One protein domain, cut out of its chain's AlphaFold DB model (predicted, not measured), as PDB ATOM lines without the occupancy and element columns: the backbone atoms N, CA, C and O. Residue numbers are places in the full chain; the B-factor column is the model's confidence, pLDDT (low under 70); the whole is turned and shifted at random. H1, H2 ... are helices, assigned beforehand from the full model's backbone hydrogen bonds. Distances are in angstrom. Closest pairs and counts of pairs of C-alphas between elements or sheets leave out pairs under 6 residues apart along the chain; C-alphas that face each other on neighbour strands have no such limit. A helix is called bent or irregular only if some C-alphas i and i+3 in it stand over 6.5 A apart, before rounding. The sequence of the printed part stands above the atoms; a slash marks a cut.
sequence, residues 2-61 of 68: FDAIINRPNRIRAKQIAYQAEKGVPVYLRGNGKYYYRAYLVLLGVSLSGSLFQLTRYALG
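What this domain is: This is residues 2 to 61 of the 68 residues of an uncharacterized protein of Cryptococcus depauperatus CBS 7855 (UniProt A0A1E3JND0). The model is an open, flat L: the long helix H3 makes one arm, the short H1, a link and H2 make the other, and a loop of residues 22 to 32 joins them at the corner. No helix packs on another, and residues 2 to 14 and 39 to 61 stick out free at the two ends. The printed part has 60 residues with three named helices in the order H1, H2, H3 and no named strand, and its class is all helix. It is extended, with a radius of gyration of the C-alphas of 20.4 A, and spans 62 by 37 by 11 A.

How they stand to each other: H1, residues 2 to 6, is apart from H2, residues 12 to 21, with no C-alpha of the one within 8 A of the other. H3, residues 33 to 59, is apart from both by the same measure. In H1, H2 and H3 every O i to N i+4 pair is within hydrogen-bond range. No helix is bent or irregular.

Where its parts are: H1 begins at C-alpha 2, at (141.462, 247.934, 197.791), and has 5 residues. H2 runs 14.2 A from C-alpha 12, at (135.795, 230.959, 188.149), to C-alpha 21. H3, the longest helix with 27 residues, measures 37.9 A from first to last C-alpha and ends at C-alpha 59, at (167.560, 199.282, 215.829).

The domain as a whole: The two C-alphas farthest apart, those of Asn 7 and Gly 61, are 62.7 A from each other. The link from H1 to H2, 5 residues, is tight, and the link from H2 to H3, 11 residues, is long. The printed part has no cut. Its mean pLDDT is 91.7, and residues 2 to 5 are under 70.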
ATOM      1  N   PHE A   2     142.857 248.396 197.741       64.69
ATOM      2  CA  PHE A   2     141.462 247.934 197.791       64.69
ATOM      3  C   PHE A   2     140.791 247.831 196.407       64.69
ATOM      4  O   PHE A   2     140.197 246.797 196.113       64.69
ATOM      5  N   ASP A   3     141.001 248.801 195.508       65.00
ATOM      6  CA  ASP A   3     140.454 248.748 194.137       65.00
ATOM      7  C   ASP A   3     140.919 247.534 193.326       65.00
ATOM      8  O   ASP A   3     140.156 246.973 192.546       65.00
ATOM      9  N   ALA A   4     142.160 247.082 193.530       67.12
ATOM     10  CA  ALA A   4     142.703 245.913 192.835       67.12
ATOM     11  C   ALA A   4     142.078 244.591 193.323       67.12
ATOM     12  O   ALA A   4     142.065 243.603 192.588       67.12
ATOM     13  N   ILE A   5     141.567 244.568 194.558       69.50
ATOM     14  CA  ILE A   5     140.864 243.418 195.141       69.50
ATOM     15  C   ILE A   5     139.396 243.427 194.702       69.50
ATOM     16  O   ILE A   5     138.881 242.383 194.305       69.50
ATOM     17  N   ILE A   6     138.751 244.598 194.719       74.56
ATOM     18  CA  ILE A   6     137.333 244.772 194.369       74.56
ATOM     19  C   ILE A   6     137.101 244.582 192.861       74.56
ATOM     20  O   ILE A   6     136.160 243.898 192.470       74.56
ATOM     21  N   ASN A   7     138.002 245.084 192.008       79.25
ATOM     22  CA  ASN A   7     137.890 244.975 190.546       79.25
ATOM     23  C   ASN A   7     138.604 243.748 189.960       79.25
ATOM     24  O   ASN A   7     138.926 243.710 188.768       79.25
ATOM     25  N   ARG A   8     138.897 242.725 190.773       79.88
ATOM     26  CA  ARG A   8     139.577 241.530 190.268       79.88
ATOM     27  C   ARG A   8     138.656 240.788 189.288       79.88
ATOM     28  O   ARG A   8     137.559 240.387 189.678       79.88
ATOM     29  N   PRO A   9     139.102 240.495 188.052       83.31
ATOM     30  CA  PRO A   9     138.284 239.750 187.107       83.31
ATOM     31  C   PRO A   9     137.942 238.367 187.669       83.31
ATOM     32  O   PRO A   9     138.831 237.602 188.064       83.31
ATOM     33  N   ASN A  10     136.651 238.036 187.682       88.62
ATOM     34  CA  ASN A  10     136.178 236.723 188.096       88.62
ATOM     35  C   ASN A  10     136.571 235.676 187.041       88.62
ATOM     36  O   ASN A  10     136.057 235.660 185.926       88.62
ATOM     37  N   ARG A  11     137.486 234.773 187.409       91.06
ATOM     38  CA  ARG A  11     137.988 233.700 186.533       91.06
ATOM     39  C   ARG A  11     137.395 232.324 186.857       91.06
ATOM     40  O   ARG A  11     137.908 231.324 186.361       91.06
ATOM     41  N   ILE A  12     136.355 232.241 187.690       91.69
ATOM     42  CA  ILE A  12     135.795 230.959 188.149       91.69
ATOM     43  C   ILE A  12     135.275 230.128 186.976       91.69
ATOM     44  O   ILE A  12     135.694 228.983 186.832       91.69
ATOM     45  N   ARG A  13     134.460 230.709 186.084       94.44
ATOM     46  CA  ARG A  13     133.930 229.998 184.907       94.44
ATOM     47  C   ARG A  13     135.044 229.452 184.012       94.44
ATOM     48  O   ARG A  13     135.003 228.294 183.613       94.44
ATOM     49  N   ALA A  14     136.070 230.262 183.743       93.12
ATOM     50  CA  ALA A  14     137.220 229.840 182.942       93.12
ATOM     51  C   ALA A  14     137.965 228.660 183.591       93.12
ATOM     52  O   ALA A  14     138.328 227.705 182.907       93.12
ATOM     53  N   LYS A  15     138.139 228.686 184.919       92.25
ATOM     54  CA  LYS A  15     138.719 227.559 185.659       92.25
ATOM     55  C   LYS A  15     137.824 226.322 185.609       92.25
ATOM     56  O   LYS A  15     138.339 225.242 185.366       92.25
ATOM     57  N   GLN A  16     136.513 226.453 185.795       94.25
ATOM     58  CA  GLN A  16     135.586 225.315 185.719       94.25
ATOM     59  C   GLN A  16     135.676 224.613 184.361       94.25
ATOM     60  O   GLN A  16     135.836 223.397 184.325       94.25
ATOM     61  N   ILE A  17     135.677 225.381 183.267       95.25
ATOM     62  CA  ILE A  17     135.825 224.846 181.908       95.25
ATOM     63  C   ILE A  17     137.163 224.111 181.759       95.25
ATOM     64  O   ILE A  17     137.179 222.967 181.314       95.25
ATOM     65  N   ALA A  18     138.275 224.720 182.186       93.00
ATOM     66  CA  ALA A  18     139.594 224.094 182.101       93.00
ATOM     67  C   ALA A  18     139.673 222.775 182.898       93.00
ATOM     68  O   ALA A  18     140.084 221.751 182.361       93.00
ATOM     69  N   TYR A  19     139.195 222.762 184.147       93.75
ATOM     70  CA  TYR A  19     139.203 221.565 184.998       93.75
ATOM     71  C   TYR A  19     138.246 220.462 184.517       93.75
ATOM     72  O   TYR A  19     138.460 219.290 184.833       93.75
ATOM     73  N   GLN A  20     137.174 220.813 183.802       93.75
ATOM     74  CA  GLN A  20     136.240 219.851 183.203       93.75
ATOM     75  C   GLN A  20     136.737 219.313 181.852       93.75
ATOM     76  O   GLN A  20     136.388 218.190 181.486       93.75
ATOM     77  N   ALA A  21     137.564 220.077 181.131       94.75
ATOM     78  CA  ALA A  21     138.178 219.653 179.872       94.75
ATOM     79  C   ALA A  21     139.248 218.561 180.068       94.75
ATOM     80  O   ALA A  21     139.439 217.727 179.185       94.75
ATOM     81  N   GLU A  22     139.905 218.517 181.232       93.00
ATOM     82  CA  GLU A  22     140.902 217.501 181.610       93.00
ATOM     83  C   GLU A  22     140.262 216.134 181.949       93.00
ATOM     84  O   GLU A  22     140.335 215.627 183.075       93.00
ATOM     85  N   LYS A  23     139.592 215.518 180.965       91.56
ATOM     86  CA  LYS A  23     138.988 214.184 181.100       91.56
ATOM     87  C   LYS A  23     140.065 213.115 181.312       91.56
ATOM     88  O   LYS A  23     141.129 213.164 180.707       91.56
ATOM     89  N   GLY A  24     139.785 212.145 182.183       92.69
ATOM     90  CA  GLY A  24     140.716 211.056 182.512       92.69
ATOM     91  C   GLY A  24     141.851 211.440 183.470       92.69
ATOM     92  O   GLY A  24     142.524 210.555 183.988       92.69
ATOM     93  N   VAL A  25     142.034 212.730 183.776       94.44
ATOM     94  CA  VAL A  25     143.005 213.182 184.781       94.44
ATOM     95  C   VAL A  25     142.362 213.126 186.176       94.44
ATOM     96  O   VAL A  25     141.293 213.727 186.383       94.44
ATOM     97  N   PRO A  26     142.986 212.442 187.156       95.06
ATOM     98  CA  PRO A  26     142.538 212.461 188.545       95.06
ATOM     99  C   PRO A  26     142.466 213.885 189.095       95.06
ATOM    100  O   PRO A  26     143.324 214.714 188.804       95.06
ATOM    101  N   VAL A  27     141.462 214.168 189.929       94.12
ATOM    102  CA  VAL A  27     141.174 215.529 190.423       94.12
ATOM    103  C   VAL A  27     142.398 216.193 191.068       94.12
ATOM    104  O   VAL A  27     142.652 217.367 190.815       94.12
ATOM    105  N   TYR A  28     143.197 215.440 191.829       93.69
ATOM    106  CA  TYR A  28     144.391 215.948 192.520       93.69
ATOM    107  C   TYR A  28     145.565 216.300 191.586       93.69
ATOM    108  O   TYR A  28     146.517 216.949 192.015       93.69
ATOM    109  N   LEU A  29     145.513 215.901 190.311       95.69
ATOM    110  CA  LEU A  29     146.533 216.221 189.308       95.69
ATOM    111  C   LEU A  29     146.128 217.361 188.371       95.69
ATOM    112  O   LEU A  29     146.992 217.862 187.648       95.69
ATOM    113  N   ARG A  30     144.858 217.785 188.392       94.75
ATOM    114  CA  ARG A  30     144.331 218.750 187.422       94.75
ATOM    115  C   ARG A  30     144.930 220.143 187.555       94.75
ATOM    116  O   ARG A  30     145.322 220.573 188.645       94.75
ATOM    117  N   GLY A  31     144.985 220.870 186.440       91.62
ATOM    118  CA  GLY A  31     145.586 222.197 186.370       91.62
ATOM    119  C   GLY A  31     147.045 222.186 186.839       91.62
ATOM    120  O   GLY A  31     147.904 221.506 186.278       91.62
ATOM    121  N   ASN A  32     147.339 222.932 187.906       92.94
ATOM    122  CA  ASN A  32     148.683 222.976 188.488       92.94
ATOM    123  C   ASN A  32     148.971 221.807 189.453       92.94
ATOM    124  O   ASN A  32     150.097 221.697 189.942       92.94
ATOM    125  N   GLY A  33     147.991 220.930 189.714       94.38
ATOM    126  CA  GLY A  33     148.089 219.809 190.655       94.38
ATOM    127  C   GLY A  33     149.307 218.918 190.417       94.38
ATOM    128  O   GLY A  33     150.004 218.569 191.366       94.38
ATOM    129  N   LYS A  34     149.662 218.654 189.152       94.31
ATOM    130  CA  LYS A  34     150.857 217.874 188.785       94.31
ATOM    131  C   LYS A  34     152.170 218.415 189.365       94.31
ATOM    132  O   LYS A  34     153.043 217.632 189.731       94.31
ATOM    133  N   TYR A  35     152.332 219.738 189.448       96.25
ATOM    134  CA  TYR A  35     153.564 220.348 189.955       96.25
ATOM    135  C   TYR A  35     153.634 220.241 191.476       96.25
ATOM    136  O   TYR A  35     154.668 219.852 192.017       96.25
ATOM    137  N   TYR A  36     152.516 220.500 192.157       96.44
ATOM    138  CA  TYR A  36     152.417 220.342 193.607       96.44
ATOM    139  C   TYR A  36     152.575 218.881 194.028       96.44
ATOM    140  O   TYR A  36     153.295 218.596 194.979       96.44
ATOM    141  N   TYR A  37     151.979 217.948 193.284       97.44
ATOM    142  CA  TYR A  37     152.109 216.519 193.547       97.44
ATOM    143  C   TYR A  37     153.555 216.036 193.385       97.44
ATOM    144  O   TYR A  37     154.051 215.282 194.215       97.44
ATOM    145  N   ARG A  38     154.279 216.525 192.370       97.00
ATOM    146  CA  ARG A  38     155.717 216.251 192.217       97.00
ATOM    147  C   ARG A  38     156.530 216.748 193.409       97.00
ATOM    148  O   ARG A  38     157.344 215.995 193.932       97.00
ATOM    149  N   ALA A  39     156.299 217.985 193.848       97.50
ATOM    150  CA  ALA A  39     156.979 218.533 195.022       97.50
ATOM    151  C   ALA A  39     156.665 217.716 196.287       97.50
ATOM    152  O   ALA A  39     157.573 217.369 197.041       97.50
ATOM    153  N   TYR A  40     155.398 217.339 196.473       97.44
ATOM    154  CA  TYR A  40     154.968 216.462 197.557       97.44
ATOM    155  C   TYR A  40     155.698 215.113 197.535       97.44
ATOM    156  O   TYR A  40     156.221 214.700 198.564       97.44
ATOM    157  N   LEU A  41     155.795 214.453 196.377       98.12
ATOM    158  CA  LEU A  41     156.486 213.165 196.258       98.12
ATOM    159  C   LEU A  41     157.973 213.255 196.621       98.12
ATOM    160  O   LEU A  41     158.497 212.339 197.251       98.12
ATOM    161  N   VAL A  42     158.646 214.352 196.263       98.12
ATOM    162  CA  VAL A  42     160.049 214.577 196.648       98.12
ATOM    163  C   VAL A  42     160.176 214.695 198.166       98.12
ATOM    164  O   VAL A  42     161.000 214.006 198.766       98.12
ATOM    165  N   LEU A  43     159.334 215.516 198.799       98.25
ATOM    166  CA  LEU A  43     159.338 215.685 200.255       98.25
ATOM    167  C   LEU A  43     159.004 214.379 200.981       98.25
ATOM    168  O   LEU A  43     159.673 214.025 201.950       98.25
ATOM    169  N   LEU A  44     158.011 213.643 200.481       98.06
ATOM    170  CA  LEU A  44     157.626 212.341 201.009       98.06
ATOM    171  C   LEU A  44     158.790 211.347 200.921       98.06
ATOM    172  O   LEU A  44     159.114 210.699 201.909       98.06
ATOM    173  N   GLY A  45     159.441 211.257 199.759       98.38
ATOM    174  CA  GLY A  45     160.569 210.356 199.537       98.38
ATOM    175  C   GLY A  45     161.744 210.647 200.469       98.38
ATOM    176  O   GLY A  45     162.267 209.726 201.099       98.38
ATOM    177  N   VAL A  46     162.125 211.920 200.614       98.00
ATOM    178  CA  VAL A  46     163.199 212.338 201.531       98.00
ATOM    179  C   VAL A  46     162.820 212.049 202.983       98.00
ATOM    180  O   VAL A  46     163.622 211.472 203.716       98.00
ATOM    181  N   SER A  47     161.598 212.397 203.395       97.81
ATOM    182  CA  SER A  47     161.130 212.187 204.766       97.81
ATOM    183  C   SER A  47     161.087 210.704 205.127       97.81
ATOM    184  O   SER A  47     161.668 210.315 206.138       97.81
ATOM    185  N   LEU A  48     160.481 209.863 204.286       98.00
ATOM    186  CA  LEU A  48     160.399 208.423 204.533       98.00
ATOM    187  C   LEU A  48     161.782 207.773 204.556       98.00
ATOM    188  O   LEU A  48     162.076 207.000 205.465       98.00
ATOM    189  N   SER A  49     162.646 208.109 203.595       97.38
ATOM    190  CA  SER A  49     163.998 207.541 203.534       97.38
ATOM    191  C   SER A  49     164.823 207.934 204.759       97.38
ATOM    192  O   SER A  49     165.468 207.081 205.364       97.38
ATOM    193  N   GLY A  50     164.761 209.207 205.166       95.81
ATOM    194  CA  GLY A  50     165.438 209.702 206.363       95.81
ATOM    195  C   GLY A  50     164.937 209.022 207.638       95.81
ATOM    196  O   GLY A  50     165.744 208.525 208.425       95.81
ATOM    197  N   SER A  51     163.617 208.925 207.813       95.50
ATOM    198  CA  SER A  51     163.011 208.265 208.974       95.50
ATOM    199  C   SER A  51     163.350 206.775 209.041       95.50
ATOM    200  O   SER A  51     163.716 206.286 210.109       95.50
ATOM    201  N   LEU A  52     163.289 206.053 207.918       96.00
ATOM    202  CA  LEU A  52     163.640 204.630 207.867       96.00
ATOM    203  C   LEU A  52     165.129 204.397 208.133       96.00
ATOM    204  O   LEU A  52     165.489 203.490 208.886       96.00
ATOM    205  N   PHE A  53     166.003 205.228 207.562       94.06
ATOM    206  CA  PHE A  53     167.437 205.164 207.827       94.06
ATOM    207  C   PHE A  53     167.735 205.382 209.313       94.06
ATOM    208  O   PHE A  53     168.438 204.582 209.930       94.06
ATOM    209  N   GLN A  54     167.159 206.424 209.916       92.69
ATOM    210  CA  GLN A  54     167.352 206.728 211.330       92.69
ATOM    211  C   GLN A  54     166.805 205.614 212.232       92.69
ATOM    212  O   GLN A  54     167.504 205.176 213.147       92.69
ATOM    213  N   LEU A  55     165.614 205.089 211.934       93.12
ATOM    214  CA  LEU A  55     165.036 203.947 212.644       93.12
ATOM    215  C   LEU A  55     165.948 202.714 212.573       93.12
ATOM    216  O   LEU A  55     166.185 202.060 213.585       93.12
ATOM    217  N   THR A  56     166.519 202.433 211.400       94.19
ATOM    218  CA  THR A  56     167.446 201.308 211.203       94.19
ATOM    219  C   THR A  56     168.718 201.496 212.027       94.19
ATOM    220  O   THR A  56     169.205 200.562 212.663       94.19
ATOM    221  N   ARG A  57     169.261 202.717 212.073       92.50
ATOM    222  CA  ARG A  57     170.431 203.036 212.902       92.50
ATOM    223  C   ARG A  57     170.124 202.895 214.394       92.50
ATOM    224  O   ARG A  57     170.995 202.408 215.111       92.50
ATOM    225  N   TYR A  58     168.915 203.248 214.839       91.81
ATOM    226  CA  TYR A  58     168.461 202.991 216.210       91.81
ATOM    227  C   TYR A  58     168.350 201.503 216.520       91.81
ATOM    228  O   TYR A  58     168.907 201.056 217.517       91.81
ATOM    229  N   ALA A  59     167.709 200.725 215.647       91.19
ATOM    230  CA  ALA A  59     167.560 199.282 215.829       91.19
ATOM    231  C   ALA A  59     168.913 198.553 215.906       91.19
ATOM    232  O   ALA A  59     169.061 197.588 216.648       91.19
ATOM    233  N   LEU A  60     169.922 199.042 215.178       92.94
ATOM    234  CA  LEU A  60     171.286 198.505 215.209       92.94
ATOM    235  C   LEU A  60     172.141 199.031 216.377       92.94
ATOM    236  O   LEU A  60     173.328 198.714 216.433       92.94
ATOM    237  N   GLY A  61     171.602 199.885 217.255       89.62
ATOM    238  CA  GLY A  61     172.356 200.530 218.338       89.62
ATOM    239  C   GLY A  61     173.436 201.511 217.857       89.62
ATOM    240  O   GLY A  61     174.320 201.894 218.616       89.62
TER     241      GLY A  61